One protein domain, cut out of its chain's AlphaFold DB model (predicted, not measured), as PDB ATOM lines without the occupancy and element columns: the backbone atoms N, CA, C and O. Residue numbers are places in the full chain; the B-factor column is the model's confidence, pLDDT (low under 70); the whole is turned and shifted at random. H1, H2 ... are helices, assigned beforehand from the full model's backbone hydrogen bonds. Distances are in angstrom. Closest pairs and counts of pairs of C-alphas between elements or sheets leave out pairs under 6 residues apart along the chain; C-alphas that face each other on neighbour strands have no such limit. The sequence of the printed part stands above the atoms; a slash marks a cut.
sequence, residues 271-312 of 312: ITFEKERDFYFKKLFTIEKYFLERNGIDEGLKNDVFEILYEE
ATOM      1  N   ILE A 271     -63.266 -56.511  24.437       54.16
ATOM      2  CA  ILE A 271     -63.930 -55.201  24.434       54.16
ATOM      3  C   ILE A 271     -65.223 -55.254  23.612       54.16
ATOM      4  O   ILE A 271     -66.219 -54.626  23.972       54.16
ATOM      5  N   THR A 272     -65.233 -55.996  22.506       50.22
ATOM      6  CA  THR A 272     -66.427 -56.160  21.669       50.22
ATOM      7  C   THR A 272     -67.512 -56.954  22.396       50.22
ATOM      8  O   THR A 272     -68.655 -56.503  22.441       50.22
ATOM      9  N   PHE A 273     -67.162 -58.064  23.050       61.75
ATOM     10  CA  PHE A 273     -68.106 -58.832  23.866       61.75
ATOM     11  C   PHE A 273     -68.633 -58.042  25.069       61.75
ATOM     12  O   PHE A 273     -69.817 -58.135  25.385       61.75
ATOM     13  N   GLU A 274     -67.797 -57.233  25.722       55.72
ATOM     14  CA  GLU A 274     -68.235 -56.350  26.807       55.72
ATOM     15  C   GLU A 274     -69.194 -55.269  26.303       55.72
ATOM     16  O   GLU A 274     -70.234 -55.045  26.917       55.72
ATOM     17  N   LYS A 275     -68.924 -54.667  25.137       53.38
ATOM     18  CA  LYS A 275     -69.846 -53.713  24.499       53.38
ATOM     19  C   LYS A 275     -71.178 -54.355  24.125       53.38
ATOM     20  O   LYS A 275     -72.220 -53.726  24.302       53.38
ATOM     21  N   GLU A 276     -71.164 -55.581  23.607       61.53
ATOM     22  CA  GLU A 276     -72.391 -56.318  23.301       61.53
ATOM     23  C   GLU A 276     -73.169 -56.649  24.575       61.53
ATOM     24  O   GLU A 276     -74.368 -56.375  24.643       61.53
ATOM     25  N   ARG A 277     -72.495 -57.149  25.616       76.81
ATOM     26  CA  ARG A 277     -73.094 -57.383  26.936       76.81
ATOM     27  C   ARG A 277     -73.749 -56.113  27.471       76.81
ATOM     28  O   ARG A 277     -74.912 -56.150  27.864       76.81
ATOM     29  N   ASP A 278     -73.037 -54.993  27.443       63.56
ATOM     30  CA  ASP A 278     -73.530 -53.712  27.949       63.56
ATOM     31  C   ASP A 278     -74.700 -53.182  27.107       63.56
ATOM     32  O   ASP A 278     -75.642 -52.591  27.638       63.56
ATOM     33  N   PHE A 279     -74.698 -53.432  25.795       71.50
ATOM     34  CA  PHE A 279     -75.813 -53.103  24.910       71.50
ATOM     35  C   PHE A 279     -77.083 -53.889  25.259       71.50
ATOM     36  O   PHE A 279     -78.162 -53.295  25.348       71.50
ATOM     37  N   TYR A 280     -76.968 -55.201  25.484       73.38
ATOM     38  CA  TYR A 280     -78.101 -56.026  25.909       73.38
ATOM     39  C   TYR A 280     -78.569 -55.641  27.311       73.38
ATOM     40  O   TYR A 280     -79.763 -55.425  27.508       73.38
ATOM     41  N   PHE A 281     -77.642 -55.431  28.245       73.62
ATOM     42  CA  PHE A 281     -77.954 -54.983  29.598       73.62
ATOM     43  C   PHE A 281     -78.710 -53.650  29.595       73.62
ATOM     44  O   PHE A 281     -79.755 -53.522  30.226       73.62
ATOM     45  N   LYS A 282     -78.261 -52.671  28.801       69.62
ATOM     46  CA  LYS A 282     -78.940 -51.375  28.671       69.62
ATOM     47  C   LYS A 282     -80.359 -51.512  28.121       69.62
ATOM     48  O   LYS A 282     -81.248 -50.778  28.550       69.62
ATOM     49  N   LYS A 283     -80.587 -52.425  27.172       76.25
ATOM     50  CA  LYS A 283     -81.932 -52.703  26.647       76.25
ATOM     51  C   LYS A 283     -82.830 -53.341  27.701       76.25
ATOM     52  O   LYS A 283     -83.945 -52.862  27.867       76.25
ATOM     53  N   LEU A 284     -82.341 -54.348  28.424       79.19
ATOM     54  CA  LEU A 284     -83.083 -55.000  29.507       79.19
ATOM     55  C   LEU A 284     -83.432 -53.995  30.611       79.19
ATOM     56  O   LEU A 284     -84.597 -53.864  30.960       79.19
ATOM     57  N   PHE A 285     -82.468 -53.173  31.029       77.25
ATOM     58  CA  PHE A 285     -82.688 -52.093  31.991       77.25
ATOM     59  C   PHE A 285     -83.703 -51.049  31.497       77.25
ATOM     60  O   PHE A 285     -84.504 -50.522  32.262       77.25
ATOM     61  N   THR A 286     -83.699 -50.734  30.198       77.75
ATOM     62  CA  THR A 286     -84.689 -49.811  29.617       77.75
ATOM     63  C   THR A 286     -86.095 -50.409  29.650       77.75
ATOM     64  O   THR A 286     -87.054 -49.685  29.906       77.75
ATOM     65  N   ILE A 287     -86.218 -51.716  29.398       77.94
ATOM     66  CA  ILE A 287     -87.487 -52.444  29.496       77.94
ATOM     67  C   ILE A 287     -87.957 -52.449  30.954       77.94
ATOM     68  O   ILE A 287     -89.068 -52.010  31.224       77.94
ATOM     69  N   GLU A 288     -87.097 -52.838  31.891       80.38
ATOM     70  CA  GLU A 288     -87.376 -52.824  33.331       80.38
ATOM     71  C   GLU A 288     -87.869 -51.446  33.794       80.38
ATOM     72  O   GLU A 288     -88.965 -51.313  34.341       80.38
ATOM     73  N   LYS A 289     -87.120 -50.389  33.464       76.31
ATOM     74  CA  LYS A 289     -87.478 -49.005  33.783       76.31
ATOM     75  C   LYS A 289     -88.834 -48.597  33.199       76.31
ATOM     76  O   LYS A 289     -89.629 -47.952  33.876       76.31
ATOM     77  N   TYR A 290     -89.120 -48.988  31.958       80.81
ATOM     78  CA  TYR A 290     -90.391 -48.690  31.300       80.81
ATOM     79  C   TYR A 290     -91.593 -49.313  32.029       80.81
ATOM     80  O   TYR A 290     -92.631 -48.664  32.148       80.81
ATOM     81  N   PHE A 291     -91.454 -50.539  32.540       78.50
ATOM     82  CA  PHE A 291     -92.507 -51.214  33.308       78.50
ATOM     83  C   PHE A 291     -92.635 -50.696  34.751       78.50
ATOM     84  O   PHE A 291     -93.720 -50.775  35.328       78.50
ATOM     85  N   LEU A 292     -91.564 -50.140  35.327       74.50
ATOM     86  CA  LEU A 292     -91.583 -49.535  36.664       74.50
ATOM     87  C   LEU A 292     -92.175 -48.117  36.683       74.50
ATOM     88  O   LEU A 292     -92.866 -47.761  37.632       74.50
ATOM     89  N   GLU A 293     -91.913 -47.299  35.658       75.44
ATOM     90  CA  GLU A 293     -92.275 -45.870  35.661       75.44
ATOM     91  C   GLU A 293     -93.638 -45.561  35.023       75.44
ATOM     92  O   GLU A 293     -94.198 -44.483  35.237       75.44
ATOM     93  N   ARG A 294     -94.176 -46.464  34.194       69.50
ATOM     94  CA  ARG A 294     -95.373 -46.177  33.397       69.50
ATOM     95  C   ARG A 294     -96.642 -46.666  34.100       69.50
ATOM     96  O   ARG A 294     -96.915 -47.858  34.183       69.50
ATOM     97  N   ASN A 295     -97.458 -45.713  34.547       68.75
ATOM     98  CA  ASN A 295     -98.750 -45.988  35.179       68.75
ATOM     99  C   ASN A 295     -99.787 -46.493  34.157       68.75
ATOM    100  O   ASN A 295     -99.862 -45.980  33.039       68.75
ATOM    101  N   GLY A 296    -100.618 -47.461  34.558       70.81
ATOM    102  CA  GLY A 296    -101.705 -48.009  33.733       70.81
ATOM    103  C   GLY A 296    -101.319 -49.195  32.840       70.81
ATOM    104  O   GLY A 296    -102.093 -49.557  31.956       70.81
ATOM    105  N   ILE A 297    -100.138 -49.786  33.046       77.31
ATOM    106  CA  ILE A 297     -99.786 -51.091  32.472       77.31
ATOM    107  C   ILE A 297    -100.479 -52.188  33.290       77.31
ATOM    108  O   ILE A 297    -100.551 -52.096  34.513       77.31
ATOM    109  N   ASP A 298    -100.997 -53.205  32.602       85.31
ATOM    110  CA  ASP A 298    -101.580 -54.390  33.232       85.31
ATOM    111  C   ASP A 298    -100.552 -55.094  34.136       85.31
ATOM    112  O   ASP A 298     -99.458 -55.447  33.689       85.31
ATOM    113  N   GLU A 299    -100.895 -55.282  35.412       80.81
ATOM    114  CA  GLU A 299     -99.994 -55.889  36.402       80.81
ATOM    115  C   GLU A 299     -99.719 -57.374  36.109       80.81
ATOM    116  O   GLU A 299     -98.652 -57.873  36.451       80.81
ATOM    117  N   GLY A 300    -100.628 -58.073  35.416       83.75
ATOM    118  CA  GLY A 300    -100.384 -59.440  34.944       83.75
ATOM    119  C   GLY A 300     -99.254 -59.480  33.917       83.75
ATOM    120  O   GLY A 300     -98.246 -60.147  34.127       83.75
ATOM    121  N   LEU A 301     -99.364 -58.666  32.865       84.56
ATOM    122  CA  LEU A 301     -98.323 -58.531  31.844       84.56
ATOM    123  C   LEU A 301     -96.976 -58.076  32.426       84.56
ATOM    124  O   LEU A 301     -95.920 -58.508  31.972       84.56
ATOM    125  N   LYS A 302     -96.999 -57.178  33.414       83.56
ATOM    126  CA  LYS A 302     -95.790 -56.698  34.093       83.56
ATOM    127  C   LYS A 302     -95.084 -57.820  34.860       83.56
ATOM    128  O   LYS A 302     -93.863 -57.922  34.766       83.56
ATOM    129  N   ASN A 303     -95.837 -58.671  35.555       83.56
ATOM    130  CA  ASN A 303     -95.286 -59.828  36.257       83.56
ATOM    131  C   ASN A 303     -94.733 -60.874  35.284       83.56
ATOM    132  O   ASN A 303     -93.596 -61.292  35.470       83.56
ATOM    133  N   ASP A 304     -95.452 -61.202  34.204       88.88
ATOM    134  CA  ASP A 304     -94.970 -62.140  33.176       88.88
ATOM    135  C   ASP A 304     -93.637 -61.672  32.563       88.88
ATOM    136  O   ASP A 304     -92.711 -62.452  32.341       88.88
ATOM    137  N   VAL A 305     -93.513 -60.367  32.294       85.62
ATOM    138  CA  VAL A 305     -92.281 -59.792  31.738       85.62
ATOM    139  C   VAL A 305     -91.144 -59.809  32.758       85.62
ATOM    140  O   VAL A 305     -90.010 -60.091  32.377       85.62
ATOM    141  N   PHE A 306     -91.407 -59.533  34.038       84.44
ATOM    142  CA  PHE A 306     -90.371 -59.623  35.065       84.44
ATOM    143  C   PHE A 306     -89.941 -61.061  35.348       84.44
ATOM    144  O   PHE A 306     -88.745 -61.286  35.507       84.44
ATOM    145  N   GLU A 307     -90.854 -62.032  35.320       87.50
ATOM    146  CA  GLU A 307     -90.486 -63.450  35.392       87.50
ATOM    147  C   GLU A 307     -89.510 -63.822  34.269       87.50
ATOM    148  O   GLU A 307     -88.483 -64.428  34.547       87.50
ATOM    149  N   ILE A 308     -89.743 -63.365  33.033       87.12
ATOM    150  CA  ILE A 308     -88.817 -63.596  31.909       87.12
ATOM    151  C   ILE A 308     -87.466 -62.887  32.112       87.12
ATOM    152  O   ILE A 308     -86.425 -63.394  31.696       87.12
ATOM    153  N   LEU A 309     -87.461 -61.682  32.690       80.12
ATOM    154  CA  LEU A 309     -86.241 -60.884  32.863       80.12
ATOM    155  C   LEU A 309     -85.344 -61.378  34.008       80.12
ATOM    156  O   LEU A 309     -84.132 -61.165  33.938       80.12
ATOM    157  N   TYR A 310     -85.918 -62.015  35.033       83.19
ATOM    158  CA  TYR A 310     -85.206 -62.482  36.230       83.19
ATOM    159  C   TYR A 310     -85.278 -64.000  36.440       83.19
ATOM    160  O   TYR A 310     -85.028 -64.463  37.551       83.19
ATOM    161  N   GLU A 311     -85.624 -64.772  35.409       81.06
ATOM    162  CA  GLU A 311     -85.603 -66.236  35.472       81.06
ATOM    163  C   GLU A 311     -84.170 -66.712  35.799       81.06
ATOM    164  O   GLU A 311     -83.236 -66.446  35.034       81.06
ATOM    165  N   GLU A 312     -83.991 -67.346  36.968       46.31
ATOM    166  CA  GLU A 312     -82.718 -67.944  37.423       46.31
ATOM    167  C   GLU A 312     -82.378 -69.249  36.687       46.31
ATOM    168  O   GLU A 312     -83.263 -70.125  36.542       46.31
TER     169      GLU A 312
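What this domain is: This is residues 271 to 312 of the 312 residues of the protein "Cell cycle control microtubule-binding protein" of Ordospora colligata OC4 (UniProt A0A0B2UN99). A long helix, H1, runs most of the length of the model, with the turn at residues 294 to 298 beyond its end, and a shorter helix, H2, folds back beside the later part of H1, the two making a lopsided helical hairpin. The first part of H1, residues 271 to 283, sticks out beyond H2 as a free arm, and the turn, residues 293 to 298, stands free at the other end. The printed part has 42 residues with two named helices, H1 then H2, and no named strand; its class is all helix. It is loose, with a radius of gyration of the C-alphas of 12.5 A, and flat, spanning 39 by 22 by 8 A.

Where its parts are: Find C-alpha 271 at (-63.930, -55.201, 24.434); from there H1, residues 271 to 293, runs 31.9 A to C-alpha 293 at (-92.275, -45.870, 35.661). Then look at residues 299 to 309 for H2, which measures 15.1 A from its first to its last C-alpha and ends at C-alpha 309, at (-86.241, -60.884, 32.863).

How they stand to each other: Start from H1 and look across to H2: they only just touch, with 3 pairs of C-alphas within 8 A. The closest C-alphas are those of Phe 291 and Lys 302, 6.4 A apart. H1 touches H2 with residues 284 to 291 alone. The two helices run opposite ways at a shallow tilt of 15 degrees and form a helical hairpin. In the backbones of H1 and H2, every O i to N i+4 pair is within hydrogen-bond range.

The domain as a whole: The two C-alphas farthest apart are those of Ile 271 and Gly 296, at 39.6 A. The printed part has no cut, and the link from H1 to H2, 5 residues, is tight. In the B-factor column the mean pLDDT of the printed part is 74.6; look for values under 70 at residues 271 to 276, 278, 282, 294 to 295 and 312, the chain's last residue.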